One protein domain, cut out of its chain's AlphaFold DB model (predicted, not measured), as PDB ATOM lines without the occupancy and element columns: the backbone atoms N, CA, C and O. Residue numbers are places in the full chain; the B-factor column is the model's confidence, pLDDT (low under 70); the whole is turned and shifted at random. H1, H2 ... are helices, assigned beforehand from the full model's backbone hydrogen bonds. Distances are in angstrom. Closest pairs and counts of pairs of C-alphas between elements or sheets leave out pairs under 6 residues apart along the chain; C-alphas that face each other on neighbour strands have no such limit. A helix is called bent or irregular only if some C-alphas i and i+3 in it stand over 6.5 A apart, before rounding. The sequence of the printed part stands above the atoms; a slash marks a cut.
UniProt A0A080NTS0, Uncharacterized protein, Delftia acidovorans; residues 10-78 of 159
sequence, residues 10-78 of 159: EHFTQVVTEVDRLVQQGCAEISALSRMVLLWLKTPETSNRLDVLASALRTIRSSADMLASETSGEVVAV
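AT A GLANCE: This is residues 10 to 78 of the 159 residues of an uncharacterized protein of Delftia acidovorans (UniProt A0A080NTS0). Two long helices, H1 and H3, run side by side in opposite ways with a gap between them, like the legs of a narrow, open hairpin shape. The short H2 bridges them at one end, and the first and last printed residues lie at the other. The printed part has 69 residues with three named helices, H1, H2 and H3 in chain order, and no named strand; the class is all helix. The whole is only just extended, close to loose, with a radius of gyration of the C-alphas of 16.6 A, and is a rod spanning 53 by 19 by 9 A.

HOW THE PARTS SIT: The longest helix, H1, residues 10 to 42, is close to but not clearly touching H3, residues 50 to 77. Their closest C-alphas, those of Val 37 and Leu 53, are 7.9 A apart. Their lines stand at a shallow tilt of 15 degrees, opposite ways, and their centres are 13.0 A apart. H2, residues 44 to 48, is close to but not clearly touching H1; their closest C-alphas, those of Trp 40 and Thr 46, are 6.2 A apart. H2 and H3 meet only through their link. In H1 and H3 every O i to N i+4 pair is within hydrogen-bond range; in H2 0 of 1 is, and 0 of 2 O i to N i+3 pairs are.

IN THESE COORDINATES: H1 measures 48.4 A from C-alpha 10 at (136.748, 127.535, 114.724) to C-alpha 42 at (126.719, 106.621, 157.242). H3 measures 40.7 A and ends with C-alpha 77 at (132.270, 109.120, 111.016). H2 measures 9.7 A and is irregular: C-alphas 45 and 48 are 7.3 A apart.

THE WHOLE: The C-alphas farthest apart, those of Glu 10 and Glu 45, are 53.7 A apart. The printed part has no cut, and both links are tight. Residues 10 to 18, 41 to 48 and 72 to 78 stand free. The mean pLDDT of the printed part is 72.4, with residues 40 to 49 and 64 to 78 under 70.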
ATOM      1  N   GLU A  10     137.851 127.118 113.848       84.81
ATOM      2  CA  GLU A  10     136.748 127.535 114.724       84.81
ATOM      3  C   GLU A  10     135.740 126.410 114.993       84.81
ATOM      4  O   GLU A  10     135.347 126.195 116.138       84.81
ATOM      5  N   HIS A  11     135.375 125.639 113.963       84.56
ATOM      6  CA  HIS A  11     134.487 124.485 114.112       84.56
ATOM      7  C   HIS A  11     135.134 123.410 114.989       84.56
ATOM      8  O   HIS A  11     134.475 122.800 115.826       84.56
ATOM      9  N   PHE A  12     136.440 123.184 114.826       85.50
ATOM     10  CA  PHE A  12     137.171 122.245 115.670       85.50
ATOM     11  C   PHE A  12     137.199 122.701 117.135       85.50
ATOM     12  O   PHE A  12     136.882 121.911 118.022       85.50
ATOM     13  N   THR A  13     137.507 123.976 117.394       86.19
ATOM     14  CA  THR A  13     137.468 124.553 118.744       86.19
ATOM     15  C   THR A  13     136.083 124.415 119.368       86.19
ATOM     16  O   THR A  13     135.982 123.957 120.502       86.19
ATOM     17  N   GLN A  14     135.021 124.723 118.621       89.19
ATOM     18  CA  GLN A  14     133.643 124.600 119.096       89.19
ATOM     19  C   GLN A  14     133.300 123.163 119.513       89.19
ATOM     20  O   GLN A  14     132.742 122.953 120.589       89.19
ATOM     21  N   VAL A  15     133.669 122.172 118.695       87.06
ATOM     22  CA  VAL A  15     133.438 120.754 119.005       87.06
ATOM     23  C   VAL A  15     134.208 120.330 120.257       87.06
ATOM     24  O   VAL A  15     133.636 119.693 121.137       87.06
ATOM     25  N   VAL A  16     135.485 120.708 120.379       84.12
ATOM     26  CA  VAL A  16     136.304 120.364 121.555       84.12
ATOM     27  C   VAL A  16     135.732 120.982 122.831       84.12
ATOM     28  O   VAL A  16     135.675 120.309 123.858       84.12
ATOM     29  N   THR A  17     135.269 122.232 122.773       85.94
ATOM     30  CA  THR A  17     134.632 122.895 123.917       85.94
ATOM     31  C   THR A  17     133.322 122.216 124.322       85.94
ATOM     32  O   THR A  17     133.079 122.054 125.516       85.94
ATOM     33  N   GLU A  18     132.495 121.773 123.371       87.38
ATOM     34  CA  GLU A  18     131.250 121.066 123.709       87.38
ATOM     35  C   GLU A  18     131.521 119.686 124.323       87.38
ATOM     36  O   GLU A  18     130.886 119.311 125.310       87.38
ATOM     37  N   VAL A  19     132.516 118.957 123.808       84.88
ATOM     38  CA  VAL A  19     132.943 117.679 124.398       84.88
ATOM     39  C   VAL A  19     133.453 117.878 125.828       84.88
ATOM     40  O   VAL A  19     133.048 117.132 126.718       84.88
ATOM     41  N   ASP A  20     134.288 118.893 126.081       80.56
ATOM     42  CA  ASP A  20     134.763 119.210 127.436       80.56
ATOM     43  C   ASP A  20     133.594 119.523 128.381       80.56
ATOM     44  O   ASP A  20     133.496 118.949 129.469       80.56
ATOM     45  N   ARG A  21     132.633 120.339 127.930       88.19
ATOM     46  CA  ARG A  21     131.432 120.677 128.704       88.19
ATOM     47  C   ARG A  21     130.630 119.432 129.098       88.19
ATOM     48  O   ARG A  21     130.226 119.304 130.256       88.19
ATOM     49  N   LEU A  22     130.408 118.512 128.158       82.50
ATOM     50  CA  LEU A  22     129.686 117.257 128.401       82.50
ATOM     51  C   LEU A  22     130.426 116.352 129.396       82.50
ATOM     52  O   LEU A  22     129.804 115.783 130.297       82.50
ATOM     53  N   VAL A  23     131.754 116.256 129.280       83.94
ATOM     54  CA  VAL A  23     132.585 115.485 130.215       83.94
ATOM     55  C   VAL A  23     132.486 116.057 131.628       83.94
ATOM     56  O   VAL A  23     132.235 115.306 132.573       83.94
ATOM     57  N   GLN A  24     132.617 117.377 131.784       81.06
ATOM     58  CA  GLN A  24     132.517 118.029 133.093       81.06
ATOM     59  C   GLN A  24     131.149 117.808 133.742       81.06
ATOM     60  O   GLN A  24     131.068 117.521 134.940       81.06
ATOM     61  N   GLN A  25     130.073 117.876 132.953       83.06
ATOM     62  CA  GLN A  25     128.722 117.587 133.428       83.06
ATOM     63  C   GLN A  25     128.607 116.146 133.955       83.06
ATOM     64  O   GLN A  25     128.177 115.940 135.093       83.06
ATOM     65  N   GLY A  26     129.068 115.155 133.186       83.44
ATOM     66  CA  GLY A  26     129.059 113.754 133.619       83.44
ATOM     67  C   GLY A  26     129.895 113.515 134.884       83.44
ATOM     68  O   GLY A  26     129.476 112.797 135.796       83.44
ATOM     69  N   CYS A  27     131.057 114.165 134.999       80.25
ATOM     70  CA  CYS A  27     131.893 114.104 136.200       80.25
ATOM     71  C   CYS A  27     131.196 114.692 137.438       80.25
ATOM     72  O   CYS A  27     131.308 114.125 138.535       80.25
ATOM     73  N   ALA A  28     130.464 115.797 137.283       77.75
ATOM     74  CA  ALA A  28     129.708 116.417 138.367       77.75
ATOM     75  C   ALA A  28     128.584 115.498 138.877       77.75
ATOM     76  O   ALA A  28     128.434 115.328 140.092       77.75
ATOM     77  N   GLU A  29     127.855 114.845 137.967       81.56
ATOM     78  CA  GLU A  29     126.799 113.883 138.301       81.56
ATOM     79  C   GLU A  29     127.357 112.690 139.091       81.56
ATOM     80  O   GLU A  29     126.898 112.411 140.203       81.56
ATOM     81  N   ILE A  30     128.421 112.048 138.591       81.50
ATOM     82  CA  ILE A  30     129.092 110.927 139.279       81.50
ATOM     83  C   ILE A  30     129.543 111.338 140.690       81.50
ATOM     84  O   ILE A  30     129.409 110.573 141.654       81.50
ATOM     85  N   SER A  31     130.049 112.565 140.834       74.00
ATOM     86  CA  SER A  31     130.514 113.103 142.114       74.00
ATOM     87  C   SER A  31     129.371 113.382 143.092       74.00
ATOM     88  O   SER A  31     129.531 113.203 144.301       74.00
ATOM     89  N   ALA A  32     128.211 113.839 142.614       79.12
ATOM     90  CA  ALA A  32     127.016 114.016 143.437       79.12
ATOM     91  C   ALA A  32     126.481 112.667 143.942       79.12
ATOM     92  O   ALA A  32     126.237 112.497 145.135       79.12
ATOM     93  N   LEU A  33     126.407 111.678 143.055       75.88
ATOM     94  CA  LEU A  33     125.937 110.331 143.370       75.88
ATOM     95  C   LEU A  33     126.843 109.620 144.372       75.88
ATOM     96  O   LEU A  33     126.360 109.053 145.348       75.88
ATOM     97  N   SER A  34     128.158 109.720 144.190       78.31
ATOM     98  CA  SER A  34     129.128 109.180 145.147       78.31
ATOM     99  C   SER A  34     128.932 109.781 146.542       78.31
ATOM    100  O   SER A  34     128.955 109.059 147.537       78.31
ATOM    101  N   ARG A  35     128.664 111.091 146.632       78.69
ATOM    102  CA  ARG A  35     128.367 111.757 147.911       78.69
ATOM    103  C   ARG A  35     127.053 111.280 148.522       78.69
ATOM    104  O   ARG A  35     127.020 111.038 149.725       78.69
ATOM    105  N   MET A  36     126.006 111.099 147.718       79.25
ATOM    106  CA  MET A  36     124.731 110.547 148.190       79.25
ATOM    107  C   MET A  36     124.900 109.134 148.755       79.25
ATOM    108  O   MET A  36     124.438 108.864 149.860       79.25
ATOM    109  N   VAL A  37     125.624 108.260 148.047       78.44
ATOM    110  CA  VAL A  37     125.935 106.898 148.509       78.44
ATOM    111  C   VAL A  37     126.700 106.925 149.826       78.44
ATOM    112  O   VAL A  37     126.335 106.221 150.763       78.44
ATOM    113  N   LEU A  38     127.736 107.757 149.931       75.56
ATOM    114  CA  LEU A  38     128.535 107.867 151.152       75.56
ATOM    115  C   LEU A  38     127.731 108.403 152.340       75.56
ATOM    116  O   LEU A  38     127.955 107.959 153.464       75.56
ATOM    117  N   LEU A  39     126.815 109.348 152.113       75.38
ATOM    118  CA  LEU A  39     125.936 109.869 153.159       75.38
ATOM    119  C   LEU A  39     124.960 108.785 153.639       75.38
ATOM    120  O   LEU A  39     124.789 108.613 154.840       75.38
ATOM    121  N   TRP A  40     124.397 108.008 152.711       68.69
ATOM    122  CA  TRP A  40     123.494 106.893 153.014       68.69
ATOM    123  C   TRP A  40     124.172 105.691 153.670       68.69
ATOM    124  O   TRP A  40     123.527 104.983 154.428       68.69
ATOM    125  N   LEU A  41     125.456 105.440 153.411       69.00
ATOM    126  CA  LEU A  41     126.211 104.404 154.128       69.00
ATOM    127  C   LEU A  41     126.513 104.797 155.580       69.00
ATOM    128  O   LEU A  41     126.792 103.932 156.404       69.00
ATOM    129  N   LYS A  42     126.487 106.097 155.891       69.31
ATOM    130  CA  LYS A  42     126.719 106.621 157.242       69.31
ATOM    131  C   LYS A  42     125.450 106.668 158.094       69.31
ATOM    132  O   LYS A  42     125.564 106.816 159.306       69.31
ATOM    133  N   THR A  43     124.268 106.542 157.490       67.19
ATOM    134  CA  THR A  43     122.987 106.485 158.205       67.19
ATOM    135  C   THR A  43     122.571 105.032 158.465       67.19
ATOM    136  O   THR A  43     122.517 104.240 157.528       67.19
ATOM    137  N   PRO A  44     122.277 104.640 159.716       56.44
ATOM    138  CA  PRO A  44     121.937 103.258 160.056       56.44
ATOM    139  C   PRO A  44     120.518 102.825 159.622       56.44
ATOM    140  O   PRO A  44     120.287 101.629 159.454       56.44
ATOM    141  N   GLU A  45     119.579 103.749 159.365       57.28
ATOM    142  CA  GLU A  45     118.202 103.419 158.938       57.28
ATOM    143  C   GLU A  45     118.028 103.120 157.429       57.28
ATOM    144  O   GLU A  45     116.964 102.672 156.997       57.28
ATOM    145  N   THR A  46     119.045 103.344 156.590       54.50
ATOM    146  CA  THR A  46     118.954 103.263 155.111       54.50
ATOM    147  C   THR A  46     119.293 101.890 154.521       54.50
ATOM    148  O   THR A  46     119.274 101.725 153.297       54.50
ATOM    149  N   SER A  47     119.530 100.874 155.356       57.72
ATOM    150  CA  SER A  47     119.785  99.488 154.921       57.72
ATOM    151  C   SER A  47     118.648  98.878 154.081       57.72
ATOM    152  O   SER A  47     118.869  97.912 153.356       57.72
ATOM    153  N   ASN A  48     117.449  99.472 154.114       60.66
ATOM    154  CA  ASN A  48     116.234  98.936 153.497       60.66
ATOM    155  C   ASN A  48     115.941  99.445 152.063       60.66
ATOM    156  O   ASN A  48     114.905  99.107 151.505       60.66
ATOM    157  N   ARG A  49     116.804 100.274 151.441       69.25
ATOM    158  CA  ARG A  49     116.574 100.802 150.064       69.25
ATOM    159  C   ARG A  49     117.752 100.615 149.102       69.25
ATOM    160  O   ARG A  49     118.028 101.460 148.244       69.25
ATOM    161  N   LEU A  50     118.482  99.511 149.257       73.69
ATOM    162  CA  LEU A  50     119.625  99.162 148.402       73.69
ATOM    163  C   LEU A  50     119.223  98.875 146.946       73.69
ATOM    164  O   LEU A  50     120.018  99.085 146.033       73.69
ATOM    165  N   ASP A  51     117.989  98.438 146.721       74.25
ATOM    166  CA  ASP A  51     117.371  98.217 145.413       74.25
ATOM    167  C   ASP A  51     117.238  99.516 144.602       74.25
ATOM    168  O   ASP A  51     117.618  99.555 143.429       74.25
ATOM    169  N   VAL A  52     116.784 100.602 145.239       76.19
ATOM    170  CA  VAL A  52     116.660 101.931 144.621       76.19
ATOM    171  C   VAL A  52     118.035 102.462 144.230       76.19
ATOM    172  O   VAL A  52     118.216 102.966 143.122       76.19
ATOM    173  N   LEU A  53     119.031 102.285 145.102       74.19
ATOM    174  CA  LEU A  53     120.404 102.680 144.810       74.19
ATOM    175  C   LEU A  53     121.009 101.845 143.672       74.19
ATOM    176  O   LEU A  53     121.602 102.395 142.747       74.19
ATOM    177  N   ALA A  54     120.843 100.524 143.715       76.19
ATOM    178  CA  ALA A  54     121.311  99.635 142.660       76.19
ATOM    179  C   ALA A  54     120.652  99.965 141.314       76.19
ATOM    180  O   ALA A  54     121.313  99.901 140.278       76.19
ATOM    181  N   SER A  55     119.371 100.345 141.323       78.19
ATOM    182  CA  SER A  55     118.650 100.818 140.142       78.19
ATOM    183  C   SER A  55     119.250 102.116 139.602       78.19
ATOM    184  O   SER A  55     119.653 102.157 138.441       78.19
ATOM    185  N   ALA A  56     119.425 103.134 140.453       77.44
ATOM    186  CA  ALA A  56     120.031 104.405 140.062       77.44
ATOM    187  C   ALA A  56     121.435 104.204 139.466       77.44
ATOM    188  O   ALA A  56     121.700 104.645 138.348       77.44
ATOM    189  N   LEU A  57     122.309 103.461 140.160       78.81
ATOM    190  CA  LEU A  57     123.664 103.133 139.696       78.81
ATOM    191  C   LEU A  57     123.663 102.385 138.356       78.81
ATOM    192  O   LEU A  57     124.521 102.636 137.509       78.81
ATOM    193  N   ARG A  58     122.697 101.485 138.139       77.19
ATOM    194  CA  ARG A  58     122.540 100.767 136.869       77.19
ATOM    195  C   ARG A  58     122.130 101.711 135.735       77.19
ATOM    196  O   ARG A  58     122.695 101.595 134.651       77.19
ATOM    197  N   THR A  59     121.232 102.662 135.987       79.75
ATOM    198  CA  THR A  59     120.840 103.692 135.010       79.75
ATOM    199  C   THR A  59     122.020 104.577 134.625       79.75
ATOM    200  O   THR A  59     122.282 104.750 133.441       79.75
ATOM    201  N   ILE A  60     122.795 105.062 135.597       74.25
ATOM    202  CA  ILE A  60     123.981 105.898 135.340       74.25
ATOM    203  C   ILE A  60     124.999 105.150 134.486       74.25
ATOM    204  O   ILE A  60     125.526 105.690 133.516       74.25
ATOM    205  N   ARG A  61     125.254 103.881 134.823       76.31
ATOM    206  CA  ARG A  61     126.116 103.020 134.016       76.31
ATOM    207  C   ARG A  61     125.585 102.885 132.588       76.31
ATOM    208  O   ARG A  61     126.369 103.006 131.658       76.31
ATOM    209  N   SER A  62     124.284 102.652 132.420       73.19
ATOM    210  CA  SER A  62     123.663 102.547 131.096       73.19
ATOM    211  C   SER A  62     123.826 103.835 130.288       73.19
ATOM    212  O   SER A  62     124.187 103.771 129.118       73.19
ATOM    213  N   SER A  63     123.616 105.002 130.903       72.06
ATOM    214  CA  SER A  63     123.827 106.300 130.253       72.06
ATOM    215  C   SER A  63     125.288 106.514 129.863       72.06
ATOM    216  O   SER A  63     125.567 106.955 128.753       72.06
ATOM    217  N   ALA A  64     126.231 106.133 130.728       68.94
ATOM    218  CA  ALA A  64     127.656 106.184 130.413       68.94
ATOM    219  C   ALA A  64     128.039 105.234 129.260       68.94
ATOM    220  O   ALA A  64     128.856 105.599 128.416       68.94
ATOM    221  N   ASP A  65     127.441 104.040 129.196       68.69
ATOM    222  CA  ASP A  65     127.647 103.086 128.100       68.69
ATOM    223  C   ASP A  65     127.059 103.610 126.768       68.69
ATOM    224  O   ASP A  65     127.684 103.436 125.717       68.69
ATOM    225  N   MET A  66     125.912 104.305 126.793       69.12
ATOM    226  CA  MET A  66     125.342 104.977 125.611       69.12
ATOM    227  C   MET A  66     126.241 106.115 125.118       69.12
ATOM    228  O   MET A  66     126.631 106.106 123.954       69.12
ATOM    229  N   LEU A  67     126.672 107.016 126.007       66.94
ATOM    230  CA  LEU A  67     127.586 108.116 125.663       66.94
ATOM    231  C   LEU A  67     128.912 107.610 125.071       66.94
ATOM    232  O   LEU A  67     129.434 108.175 124.110       66.94
ATOM    233  N   ALA A  68     129.455 106.511 125.606       64.12
ATOM    234  CA  ALA A  68     130.655 105.868 125.065       64.12
ATOM    235  C   ALA A  68     130.426 105.247 123.672       64.12
ATOM    236  O   ALA A  68     131.351 105.166 122.863       64.12
ATOM    237  N   SER A  69     129.203 104.791 123.392       66.06
ATOM    238  CA  SER A  69     128.828 104.210 122.099       66.06
ATOM    239  C   SER A  69     128.604 105.291 121.039       66.06
ATOM    240  O   SER A  69     129.074 105.141 119.913       66.06
ATOM    241  N   GLU A  70     127.959 106.399 121.406       61.31
ATOM    242  CA  GLU A  70     127.748 107.570 120.544       61.31
ATOM    243  C   GLU A  70     129.080 108.220 120.155       61.31
ATOM    244  O   GLU A  70     129.366 108.378 118.968       61.31
ATOM    245  N   THR A  71     129.966 108.456 121.128       57.22
ATOM    246  CA  THR A  71     131.325 108.955 120.850       57.22
ATOM    247  C   THR A  71     132.143 107.990 119.985       57.22
ATOM    248  O   THR A  71     132.882 108.430 119.106       57.22
ATOM    249  N   SER A  72     131.995 106.669 120.148       52.81
ATOM    250  CA  SER A  72     132.643 105.695 119.253       52.81
ATOM    251  C   SER A  72     132.082 105.725 117.826       52.81
ATOM    252  O   SER A  72     132.837 105.478 116.885       52.81
ATOM    253  N   GLY A  73     130.782 105.978 117.650       47.34
ATOM    254  CA  GLY A  73     130.145 106.089 116.335       47.34
ATOM    255  C   GLY A  73     130.575 107.351 115.585       47.34
ATOM    256  O   GLY A  73     130.886 107.291 114.395       47.34
ATOM    257  N   GLU A  74     130.688 108.476 116.291       44.03
ATOM    258  CA  GLU A  74     131.143 109.747 115.717       44.03
ATOM    259  C   GLU A  74     132.638 109.743 115.362       44.03
ATOM    260  O   GLU A  74     133.017 110.252 114.307       44.03
ATOM    261  N   VAL A  75     133.496 109.090 116.156       48.03
ATOM    262  CA  VAL A  75     134.933 108.936 115.833       48.03
ATOM    263  C   VAL A  75     135.147 108.153 114.529       48.03
ATOM    264  O   VAL A  75     136.074 108.450 113.770       48.03
ATOM    265  N   VAL A  76     134.269 107.189 114.224       44.44
ATOM    266  CA  VAL A  76     134.290 106.453 112.949       44.44
ATOM    267  C   VAL A  76     133.785 107.327 111.793       44.44
ATOM    268  O   VAL A  76     134.348 107.262 110.701       44.44
ATOM    269  N   ALA A  77     132.794 108.194 112.025       43.31
ATOM    270  CA  ALA A  77     132.270 109.120 111.016       43.31
ATOM    271  C   ALA A  77     133.241 110.268 110.667       43.31
ATOM    272  O   ALA A  77     133.271 110.721 109.524       43.31
ATOM    273  N   VAL A  78     134.074 110.705 111.619       46.25
ATOM    274  CA  VAL A  78     135.106 111.745 111.421       46.25
ATOM    275  C   VAL A  78     136.418 111.171 110.845       46.25
ATOM    276  O   VAL A  78     137.342 111.911 110.517       46.25
TER     277      VAL A  78